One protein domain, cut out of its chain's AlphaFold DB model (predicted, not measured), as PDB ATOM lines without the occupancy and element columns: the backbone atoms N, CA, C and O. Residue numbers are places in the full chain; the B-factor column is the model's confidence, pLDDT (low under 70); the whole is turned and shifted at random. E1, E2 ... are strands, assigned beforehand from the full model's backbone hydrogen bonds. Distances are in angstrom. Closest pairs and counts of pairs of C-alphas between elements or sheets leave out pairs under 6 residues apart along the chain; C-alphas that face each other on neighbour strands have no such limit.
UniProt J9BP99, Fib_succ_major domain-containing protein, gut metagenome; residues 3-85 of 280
ATOM      1  N   LEU A   3     239.776 161.749 -23.115       86.88
ATOM      2  CA  LEU A   3     240.932 160.851 -23.074       86.88
ATOM      3  C   LEU A   3     240.628 159.649 -23.986       86.88
ATOM      4  O   LEU A   3     240.207 158.598 -23.496       86.88
ATOM      5  N   PRO A   4     240.805 159.795 -25.313       81.38
ATOM      6  CA  PRO A   4     240.414 158.767 -26.282       81.38
ATOM      7  C   PRO A   4     241.123 157.425 -26.066       81.38
ATOM      8  O   PRO A   4     240.508 156.378 -26.212       81.38
ATOM      9  N   GLU A   5     242.390 157.451 -25.641       82.88
ATOM     10  CA  GLU A   5     243.183 156.245 -25.341       82.88
ATOM     11  C   GLU A   5     242.623 155.416 -24.173       82.88
ATOM     12  O   GLU A   5     242.979 154.252 -24.020       82.88
ATOM     13  N   GLN A   6     241.754 156.007 -23.349       82.12
ATOM     14  CA  GLN A   6     241.096 155.343 -22.222       82.12
ATOM     15  C   GLN A   6     239.579 155.188 -22.428       82.12
ATOM     16  O   GLN A   6     238.879 154.866 -21.474       82.12
ATOM     17  N   ASP A   7     239.066 155.448 -23.637       84.44
ATOM     18  CA  ASP A   7     237.629 155.442 -23.965       84.44
ATOM     19  C   ASP A   7     236.782 156.365 -23.062       84.44
ATOM     20  O   ASP A   7     235.674 156.052 -22.614       84.44
ATOM     21  N   ILE A   8     237.329 157.544 -22.756       84.44
ATOM     22  CA  ILE A   8     236.634 158.563 -21.970       84.44
ATOM     23  C   ILE A   8     236.396 159.795 -22.830       84.44
ATOM     24  O   ILE A   8     237.326 160.505 -23.205       84.44
ATOM     25  N   ASP A   9     235.126 160.109 -23.048       89.38
ATOM     26  CA  ASP A   9     234.679 161.373 -23.626       89.38
ATOM     27  C   ASP A   9     233.433 161.848 -22.877       89.38
ATOM     28  O   ASP A   9     232.298 161.535 -23.229       89.38
ATOM     29  N   ALA A  10     233.655 162.513 -21.743       89.56
ATOM     30  CA  ALA A  10     232.584 162.951 -20.855       89.56
ATOM     31  C   ALA A  10     232.960 164.238 -20.126       89.56
ATOM     32  O   ALA A  10     234.114 164.460 -19.747       89.56
ATOM     33  N   GLN A  11     231.982 165.098 -19.865       92.56
ATOM     34  CA  GLN A  11     232.160 166.182 -18.902       92.56
ATOM     35  C   GLN A  11     232.382 165.589 -17.503       92.56
ATOM     36  O   GLN A  11     231.854 164.532 -17.174       92.56
ATOM     37  N   ALA A  12     233.211 166.244 -16.693       94.19
ATOM     38  CA  ALA A  12     233.613 165.719 -15.396       94.19
ATOM     39  C   ALA A  12     233.556 166.817 -14.339       94.19
ATOM     40  O   ALA A  12     234.020 167.933 -14.584       94.19
ATOM     41  N   ILE A  13     233.045 166.478 -13.159       94.81
ATOM     42  CA  ILE A  13     233.178 167.306 -11.962       94.81
ATOM     43  C   ILE A  13     234.437 166.833 -11.248       94.81
ATOM     44  O   ILE A  13     234.533 165.676 -10.838       94.81
ATOM     45  N   VAL A  14     235.424 167.718 -11.130       95.69
ATOM     46  CA  VAL A  14     236.736 167.370 -10.583       95.69
ATOM     47  C   VAL A  14     237.108 168.330  -9.468       95.69
ATOM     48  O   VAL A  14     237.073 169.547  -9.643       95.69
ATOM     49  N   LEU A  15     237.496 167.761  -8.335       95.06
ATOM     50  CA  LEU A  15     238.021 168.479  -7.188       95.06
ATOM     51  C   LEU A  15     239.544 168.558  -7.293       95.06
ATOM     52  O   LEU A  15     240.205 167.528  -7.400       95.06
ATOM     53  N   TYR A  16     240.093 169.769  -7.229       93.69
ATOM     54  CA  TYR A  16     241.533 170.004  -7.144       93.69
ATOM     55  C   TYR A  16     241.852 170.772  -5.859       93.69
ATOM     56  O   TYR A  16     241.141 171.736  -5.554       93.69
ATOM     57  N   PRO A  17     242.924 170.414  -5.133       91.25
ATOM     58  CA  PRO A  17     243.508 171.298  -4.135       91.25
ATOM     59  C   PRO A  17     243.873 172.651  -4.758       91.25
ATOM     60  O   PRO A  17     244.293 172.725  -5.916       91.25
ATOM     61  N   TYR A  18     243.723 173.730  -3.994       88.38
ATOM     62  CA  TYR A  18     244.107 175.076  -4.414       88.38
ATOM     63  C   TYR A  18     245.206 175.593  -3.491       88.38
ATOM     64  O   TYR A  18     244.963 175.870  -2.318       88.38
ATOM     65  N   ILE A  19     246.426 175.673  -4.015       84.00
ATOM     66  CA  ILE A  19     247.650 175.926  -3.251       84.00
ATOM     67  C   ILE A  19     248.338 177.145  -3.869       84.00
ATOM     68  O   ILE A  19     248.492 177.226  -5.087       84.00
ATOM     69  N   ASN A  20     248.734 178.116  -3.043       85.31
ATOM     70  CA  ASN A  20     249.469 179.316  -3.471       85.31
ATOM     71  C   ASN A  20     248.813 180.081  -4.642       85.31
ATOM     72  O   ASN A  20     249.493 180.543  -5.555       85.31
ATOM     73  N   GLY A  21     247.480 180.199  -4.647       82.25
ATOM     74  CA  GLY A  21     246.762 180.940  -5.690       82.25
ATOM     75  C   GLY A  21     246.568 180.177  -7.011       82.25
ATOM     76  O   GLY A  21     246.095 180.760  -7.991       82.25
ATOM     77  N   LYS A  22     246.880 178.877  -7.066       86.00
ATOM     78  CA  LYS A  22     246.702 178.048  -8.264       86.00
ATOM     79  C   LYS A  22     246.088 176.692  -7.921       86.00
ATOM     80  O   LYS A  22     246.313 176.137  -6.851       86.00
ATOM     81  N   ALA A  23     245.296 176.157  -8.848       90.69
ATOM     82  CA  ALA A  23     244.798 174.792  -8.720       90.69
ATOM     83  C   ALA A  23     245.941 173.809  -8.991       90.69
ATOM     84  O   ALA A  23     246.641 173.937 -10.000       90.69
ATOM     85  N   ASP A  24     246.111 172.828  -8.114       93.50
ATOM     86  CA  ASP A  24     247.098 171.771  -8.271       93.50
ATOM     87  C   ASP A  24     246.573 170.707  -9.236       93.50
ATOM     88  O   ASP A  24     245.849 169.787  -8.854       93.50
ATOM     89  N   LEU A  25     246.921 170.855 -10.515       94.56
ATOM     90  CA  LEU A  25     246.415 169.991 -11.579       94.56
ATOM     91  C   LEU A  25     246.988 168.567 -11.569       94.56
ATOM     92  O   LEU A  25     246.524 167.744 -12.360       94.56
ATOM     93  N   MET A  26     247.954 168.274 -10.694       94.88
ATOM     94  CA  MET A  26     248.524 166.935 -10.526       94.88
ATOM     95  C   MET A  26     247.730 166.079  -9.537       94.88
ATOM     96  O   MET A  26     247.913 164.872  -9.501       94.88
ATOM     97  N   HIS A  27     246.831 166.673  -8.748       94.38
ATOM     98  CA  HIS A  27     246.122 165.960  -7.681       94.38
ATOM     99  C   HIS A  27     244.599 166.104  -7.796       94.38
ATOM    100  O   HIS A  27     243.893 166.337  -6.811       94.38
ATOM    101  N   GLY A  28     244.072 165.953  -9.013       96.00
ATOM    102  CA  GLY A  28     242.636 165.984  -9.261       96.00
ATOM    103  C   GLY A  28     241.932 164.715  -8.789       96.00
ATOM    104  O   GLY A  28     242.399 163.605  -9.038       96.00
ATOM    105  N   THR A  29     240.771 164.864  -8.155       96.56
ATOM    106  CA  THR A  29     239.849 163.757  -7.859       96.56
ATOM    107  C   THR A  29     238.559 163.938  -8.644       96.56
ATOM    108  O   THR A  29     237.863 164.939  -8.480       96.56
ATOM    109  N   VAL A  30     238.239 162.980  -9.510       96.06
ATOM    110  CA  VAL A  30     237.029 162.995 -10.337       96.06
ATOM    111  C   VAL A  30     235.844 162.571  -9.477       96.06
ATOM    112  O   VAL A  30     235.669 161.391  -9.190       96.06
ATOM    113  N   LEU A  31     235.035 163.539  -9.051       96.00
ATOM    114  CA  LEU A  31     233.848 163.295  -8.229       96.00
ATOM    115  C   LEU A  31     232.735 162.634  -9.039       96.00
ATOM    116  O   LEU A  31     232.007 161.786  -8.528       96.00
ATOM    117  N   GLU A  32     232.622 163.020 -10.310       95.31
ATOM    118  CA  GLU A  32     231.626 162.482 -11.224       95.31
ATOM    119  C   GLU A  32     232.093 162.593 -12.678       95.31
ATOM    120  O   GLU A  32     232.676 163.599 -13.088       95.31
ATOM    121  N   LEU A  33     231.776 161.564 -13.462       93.12
ATOM    122  CA  LEU A  33     231.791 161.595 -14.921       93.12
ATOM    123  C   LEU A  33     230.337 161.697 -15.370       93.12
ATOM    124  O   LEU A  33     229.567 160.758 -15.173       93.12
ATOM    125  N   LEU A  34     229.948 162.846 -15.919       91.62
ATOM    126  CA  LEU A  34     228.560 163.112 -16.280       91.62
ATOM    127  C   LEU A  34     228.091 162.124 -17.353       91.62
ATOM    128  O   LEU A  34     228.811 161.834 -18.308       91.62
ATOM    129  N   GLY A  35     226.879 161.595 -17.177       87.31
ATOM    130  CA  GLY A  35     226.291 160.605 -18.085       87.31
ATOM    131  C   GLY A  35     226.820 159.176 -17.917       87.31
ATOM    132  O   GLY A  35     226.372 158.284 -18.632       87.31
ATOM    133  N   LYS A  36     227.735 158.922 -16.971       85.38
ATOM    134  CA  LYS A  36     228.142 157.567 -16.574       85.38
ATOM    135  C   LYS A  36     227.454 157.218 -15.254       85.38
ATOM    136  O   LYS A  36     227.620 157.932 -14.274       85.38
ATOM    137  N   SER A  37     226.659 156.149 -15.247       73.88
ATOM    138  CA  SER A  37     225.887 155.696 -14.076       73.88
ATOM    139  C   SER A  37     226.517 154.514 -13.336       73.88
ATOM    140  O   SER A  37     225.991 154.083 -12.316       73.88
ATOM    141  N   THR A  38     227.592 153.946 -13.880       81.69
ATOM    142  CA  THR A  38     228.372 152.864 -13.270       81.69
ATOM    143  C   THR A  38     229.332 153.411 -12.217       81.69
ATOM    144  O   THR A  38     229.745 154.563 -12.314       81.69
ATOM    145  N   ASP A  39     229.770 152.569 -11.282       85.75
ATOM    146  CA  ASP A  39     230.727 152.935 -10.229       85.75
ATOM    147  C   ASP A  39     232.152 153.125 -10.783       85.75
ATOM    148  O   ASP A  39     233.033 152.290 -10.602       85.75
ATOM    149  N   VAL A  40     232.371 154.218 -11.515       86.44
ATOM    150  CA  VAL A  40     233.650 154.578 -12.161       86.44
ATOM    151  C   VAL A  40     234.216 155.907 -11.648       86.44
ATOM    152  O   VAL A  40     235.161 156.460 -12.220       86.44
ATOM    153  N   HIS A  41     233.612 156.460 -10.594       92.12
ATOM    154  CA  HIS A  41     233.942 157.762 -10.017       92.12
ATOM    155  C   HIS A  41     234.936 157.628  -8.858       92.12
ATOM    156  O   HIS A  41     235.297 156.525  -8.450       92.12
ATOM    157  N   GLY A  42     235.419 158.757  -8.336       93.94
ATOM    158  CA  GLY A  42     236.466 158.802  -7.308       93.94
ATOM    159  C   GLY A  42     237.885 158.607  -7.851       93.94
ATOM    160  O   GLY A  42     238.839 158.566  -7.076       93.94
ATOM    161  N   GLY A  43     238.036 158.505  -9.176       94.38
ATOM    162  CA  GLY A  43     239.324 158.336  -9.841       94.38
ATOM    163  C   GLY A  43     240.244 159.550  -9.707       94.38
ATOM    164  O   GLY A  43     239.829 160.641  -9.301       94.38
ATOM    165  N   LYS A  44     241.512 159.367 -10.073       96.00
ATOM    166  CA  LYS A  44     242.550 160.406 -10.004       96.00
ATOM    167  C   LYS A  44     242.915 160.898 -11.390       96.00
ATOM    168  O   LYS A  44     243.016 160.100 -12.316       96.00
ATOM    169  N   ILE A  45     243.087 162.210 -11.530       95.94
ATOM    170  CA  ILE A  45     243.502 162.838 -12.783       95.94
ATOM    171  C   ILE A  45     244.684 163.775 -12.565       95.94
ATOM    172  O   ILE A  45     244.662 164.635 -11.682       95.94
ATOM    173  N   GLU A  46     245.672 163.628 -13.437       96.19
ATOM    174  CA  GLU A  46     246.920 164.383 -13.423       96.19
ATOM    175  C   GLU A  46     247.132 165.022 -14.795       96.19
ATOM    176  O   GLU A  46     247.189 164.316 -15.807       96.19
ATOM    177  N   TRP A  47     247.221 166.351 -14.853       95.38
ATOM    178  CA  TRP A  47     247.425 167.075 -16.110       95.38
ATOM    179  C   TRP A  47     248.888 167.397 -16.363       95.38
ATOM    180  O   TRP A  47     249.556 167.994 -15.525       95.38
ATOM    181  N   ASN A  48     249.329 167.158 -17.593       92.75
ATOM    182  CA  ASN A  48     250.502 167.813 -18.141       92.75
ATOM    183  C   ASN A  48     250.063 169.117 -18.833       92.75
ATOM    184  O   ASN A  48     249.358 169.095 -19.846       92.75
ATOM    185  N   ALA A  49     250.466 170.253 -18.261       89.44
ATOM    186  CA  ALA A  49     250.112 171.572 -18.778       89.44
ATOM    187  C   ALA A  49     250.838 171.937 -20.084       89.44
ATOM    188  O   ALA A  49     250.286 172.693 -20.876       89.44
ATOM    189  N   GLU A  50     252.031 171.392 -20.329       87.69
ATOM    190  CA  GLU A  50     252.822 171.666 -21.536       87.69
ATOM    191  C   GLU A  50     252.205 171.002 -22.767       87.69
ATOM    192  O   GLU A  50     252.119 171.602 -23.835       87.69
ATOM    193  N   THR A  51     251.728 169.766 -22.612       87.38
ATOM    194  CA  THR A  51     251.148 168.977 -23.708       87.38
ATOM    195  C   THR A  51     249.622 169.025 -23.754       87.38
ATOM    196  O   THR A  51     249.020 168.401 -24.630       87.38
ATOM    197  N   ASN A  52     248.991 169.738 -22.815       91.00
ATOM    198  CA  ASN A  52     247.538 169.803 -22.625       91.00
ATOM    199  C   ASN A  52     246.865 168.414 -22.558       91.00
ATOM    200  O   ASN A  52     245.758 168.211 -23.057       91.00
ATOM    201  N   SER A  53     247.548 167.439 -21.955       90.06
ATOM    202  CA  SER A  53     247.097 166.048 -21.835       90.06
ATOM    203  C   SER A  53     246.937 165.650 -20.371       90.06
ATOM    204  O   SER A  53     247.397 166.355 -19.474       90.06
ATOM    205  N   ALA A  54     246.286 164.518 -20.105       94.00
ATOM    206  CA  ALA A  54     246.169 163.998 -18.748       94.00
ATOM    207  C   ALA A  54     246.325 162.485 -18.685       94.00
ATOM    208  O   ALA A  54     246.076 161.774 -19.658       94.00
ATOM    209  N   ARG A  55     246.701 162.008 -17.501       92.62
ATOM    210  CA  ARG A  55     246.568 160.611 -17.101       92.62
ATOM    211  C   ARG A  55     245.391 160.509 -16.151       92.62
ATOM    212  O   ARG A  55     245.274 161.308 -15.223       92.62
ATOM    213  N   TYR A  56     244.524 159.542 -16.406       93.50
ATOM    214  CA  TYR A  56     243.432 159.203 -15.511       93.50
ATOM    215  C   TYR A  56     243.615 157.782 -14.987       93.50
ATOM    216  O   TYR A  56     243.989 156.874 -15.731       93.50
ATOM    217  N   THR A  57     243.362 157.614 -13.696       93.75
ATOM    218  CA  THR A  57     243.223 156.322 -13.032       93.75
ATOM    219  C   THR A  57     241.778 156.206 -12.582       93.75
ATOM    220  O   THR A  57     241.322 157.004 -11.758       93.75
ATOM    221  N   ALA A  58     241.056 155.236 -13.143       91.25
ATOM    222  CA  ALA A  58     239.649 155.018 -12.840       91.25
ATOM    223  C   ALA A  58     239.433 154.727 -11.352       91.25
ATOM    224  O   ALA A  58     240.214 154.012 -10.726       91.25
ATOM    225  N   GLY A  59     238.370 155.301 -10.795       93.25
ATOM    226  CA  GLY A  59     237.889 154.926  -9.473       93.25
ATOM    227  C   GLY A  59     236.826 153.835  -9.567       93.25
ATOM    228  O   GLY A  59     236.487 153.373 -10.656       93.25
ATOM    229  N   THR A  60     236.308 153.435  -8.413       94.19
ATOM    230  CA  THR A  60     235.315 152.357  -8.275       94.19
ATOM    231  C   THR A  60     234.108 152.797  -7.447       94.19
ATOM    232  O   THR A  60     233.450 151.975  -6.814       94.19
ATOM    233  N   SER A  61     233.880 154.105  -7.333       93.00
ATOM    234  CA  SER A  61     232.820 154.671  -6.497       93.00
ATOM    235  C   SER A  61     231.616 155.079  -7.337       93.00
ATOM    236  O   SER A  61     231.771 155.498  -8.485       93.00
ATOM    237  N   ALA A  62     230.434 155.051  -6.721       92.62
ATOM    238  CA  ALA A  62     229.268 155.808  -7.172       92.62
ATOM    239  C   ALA A  62     229.569 157.329  -7.194       92.62
ATOM    240  O   ALA A  62     230.563 157.762  -6.593       92.62
ATOM    241  N   PRO A  63     228.746 158.171  -7.862       94.50
ATOM    242  CA  PRO A  63     228.982 159.613  -7.916       94.50
ATOM    243  C   PRO A  63     229.151 160.232  -6.523       94.50
ATOM    244  O   PRO A  63     228.288 160.089  -5.654       94.50
ATOM    245  N   ILE A  64     230.243 160.968  -6.315       94.50
ATOM    246  CA  ILE A  64     230.558 161.580  -5.021       94.50
ATOM    247  C   ILE A  64     229.835 162.926  -4.920       94.50
ATOM    248  O   ILE A  64     230.195 163.896  -5.585       94.50
ATOM    249  N   ARG A  65     228.804 162.988  -4.072       92.81
ATOM    250  CA  ARG A  65     227.967 164.191  -3.872       92.81
ATOM    251  C   ARG A  65     228.401 165.074  -2.709       92.81
ATOM    252  O   ARG A  65     228.034 166.244  -2.672       92.81
ATOM    253  N   THR A  66     229.196 164.525  -1.798       93.31
ATOM    254  CA  THR A  66     229.615 165.206  -0.574       93.31
ATOM    255  C   THR A  66     231.087 164.933  -0.317       93.31
ATOM    256  O   THR A  66     231.552 163.805  -0.456       93.31
ATOM    257  N   PHE A  67     231.811 165.969   0.084       93.88
ATOM    258  CA  PHE A  67     233.159 165.874   0.628       93.88
ATOM    259  C   PHE A  67     233.306 166.913   1.743       93.88
ATOM    260  O   PHE A  67     232.498 167.835   1.867       93.88
ATOM    261  N   TYR A  68     234.346 166.756   2.548       94.62
ATOM    262  CA  TYR A  68     234.634 167.584   3.708       94.62
ATOM    263  C   TYR A  68     236.074 168.084   3.640       94.62
ATOM    264  O   TYR A  68     236.925 167.469   2.998       94.62
ATOM    265  N   LEU A  69     236.354 169.178   4.343       93.56
ATOM    266  CA  LEU A  69     237.712 169.518   4.752       93.56
ATOM    267  C   LEU A  69     237.847 169.187   6.236       93.56
ATOM    268  O   LEU A  69     237.032 169.643   7.040       93.56
ATOM    269  N   ASN A  70     238.831 168.369   6.599       93.81
ATOM    270  CA  ASN A  70     239.113 168.066   8.002       93.81
ATOM    271  C   ASN A  70     239.791 169.259   8.703       93.81
ATOM    272  O   ASN A  70     240.134 170.249   8.058       93.81
ATOM    273  N   GLY A  71     240.030 169.154  10.013       93.25
ATOM    274  CA  GLY A  71     240.685 170.201  10.810       93.25
ATOM    275  C   GLY A  71     242.086 170.620  10.336       93.25
ATOM    276  O   GLY A  71     242.556 171.683  10.723       93.25
ATOM    277  N   GLU A  72     242.732 169.836   9.466       91.56
ATOM    278  CA  GLU A  72     244.019 170.160   8.831       91.56
ATOM    279  C   GLU A  72     243.859 170.795   7.435       91.56
ATOM    280  O   GLU A  72     244.846 171.028   6.739       91.56
ATOM    281  N   GLY A  73     242.625 171.032   6.978       88.62
ATOM    282  CA  GLY A  73     242.329 171.546   5.639       88.62
ATOM    283  C   GLY A  73     242.472 170.511   4.516       88.62
ATOM    284  O   GLY A  73     242.459 170.885   3.343       88.62
ATOM    285  N   LYS A  74     242.599 169.217   4.835       89.00
ATOM    286  CA  LYS A  74     242.689 168.135   3.841       89.00
ATOM    287  C   LYS A  74     241.302 167.645   3.436       89.00
ATOM    288  O   LYS A  74     240.393 167.566   4.260       89.00
ATOM    289  N   ILE A  75     241.170 167.271   2.164       90.69
ATOM    290  CA  ILE A  75     239.942 166.695   1.607       90.69
ATOM    291  C   ILE A  75     239.686 165.319   2.232       90.69
ATOM    292  O   ILE A  75     240.570 164.463   2.237       90.69
ATOM    293  N   ALA A  76     238.460 165.099   2.701       92.31
ATOM    294  CA  ALA A  76     237.959 163.822   3.192       92.31
ATOM    295  C   ALA A  76     236.618 163.483   2.525       92.31
ATOM    296  O   ALA A  76     235.778 164.357   2.312       92.31
ATOM    297  N   PHE A  77     236.413 162.207   2.199       92.31
ATOM    298  CA  PHE A  77     235.165 161.709   1.600       92.31
ATOM    299  C   PHE A  77     234.234 161.044   2.621       92.31
ATOM    300  O   PHE A  77     233.070 160.788   2.330       92.31
ATOM    301  N   GLU A  78     234.723 160.859   3.844       93.06
ATOM    302  CA  GLU A  78     233.934 160.527   5.024       93.06
ATOM    303  C   GLU A  78     233.897 161.735   5.958       93.06
ATOM    304  O   GLU A  78     234.814 162.560   5.950       93.06
ATOM    305  N   LYS A  79     232.830 161.859   6.753       94.81
ATOM    306  CA  LYS A  79     232.669 162.984   7.675       94.81
ATOM    307  C   LYS A  79     233.726 162.889   8.790       94.81
ATOM    308  O   LYS A  79     233.644 161.956   9.587       94.81
ATOM    309  N   PRO A  80     234.680 163.833   8.886       95.88
ATOM    310  CA  PRO A  80     235.670 163.822   9.955       95.88
ATOM    311  C   PRO A  80     235.052 164.302  11.275       95.88
ATOM    312  O   PRO A  80     234.044 165.011  11.274       95.88
ATOM    313  N   GLU A  81     235.694 163.965  12.397       95.19
ATOM    314  CA  GLU A  81     235.301 164.438  13.736       95.19
ATOM    315  C   GLU A  81     235.277 165.973  13.799       95.19
ATOM    316  O   GLU A  81     234.291 166.572  14.222       95.19
ATOM    317  N   ASN A  82     236.327 166.605  13.264       94.50
ATOM    318  CA  ASN A  82     236.446 168.052  13.133       94.50
ATOM    319  C   ASN A  82     236.389 168.446  11.652       94.50
ATOM    320  O   ASN A  82     237.405 168.405  10.953       94.50
ATOM    321  N   ALA A  83     235.198 168.800  11.164       95.62
ATOM    322  CA  ALA A  83     234.993 169.326   9.815       95.62
ATOM    323  C   ALA A  83     235.042 170.859   9.814       95.62
ATOM    324  O   ALA A  83     234.392 171.510  10.633       95.62
ATOM    325  N   LEU A  84     235.779 171.441   8.870       95.44
ATOM    326  CA  LEU A  84     235.793 172.884   8.663       95.44
ATOM    327  C   LEU A  84     234.517 173.337   7.949       95.44
ATOM    328  O   LEU A  84     234.045 172.697   7.007       95.44
ATOM    329  N   MET A  85     233.995 174.492   8.362       92.69
ATOM    330  CA  MET A  85     232.951 175.194   7.621       92.69
ATOM    331  C   MET A  85     233.558 175.829   6.370       92.69
ATOM    332  O   MET A  85     234.542 176.562   6.454       92.69
TER     333      MET A  85
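Overview. This is residues 3 to 85 of the 280 residues of the protein "Fib_succ_major domain-containing protein" of gut metagenome (UniProt J9BP99). Little of this domain is regular structure: a small four-stranded sheet curls like part of a barrel, and a tail, residues 58 to 85, runs away from it to a small loop. The printed part has 83 residues, with no named helix and four strands holding 20 of them, class all strand. The sheet, E1 E2 E3 E4, is a meander, each strand the antiparallel neighbour of the one before. The whole is flat, 41 by 32 by 16 A, only just compact, close to loose, with radius of gyration of the C-alphas 13.8 A.

Along the chain. E2 is residues 28 to 33, 13.0 A. E1, residues 12 to 15, 9.7 A, begins at C-alpha 12 (233.613, 165.719, -15.396). E3 is residues 44 to 48, 13.6 A. E4, residues 53 to 57, 13.7 A, ends at C-alpha 57 (243.223, 156.322, -13.032).

Arrangement. Hairpin E1 and E2 has N 15 and O 29 at 2.8 A; hairpin E2 and E3, N 28 and O 45 at 3.0 A; hairpin E3 and E4, N 46 and O 55 at 3.0 A. E1 and E4 are apart.

Size, cuts and confidence. The C-alphas farthest apart, Thr 51 and Glu 81, are 40.9 A apart. The printed part has no cut. The link E1 to E2 is long. No printed residue is under 70.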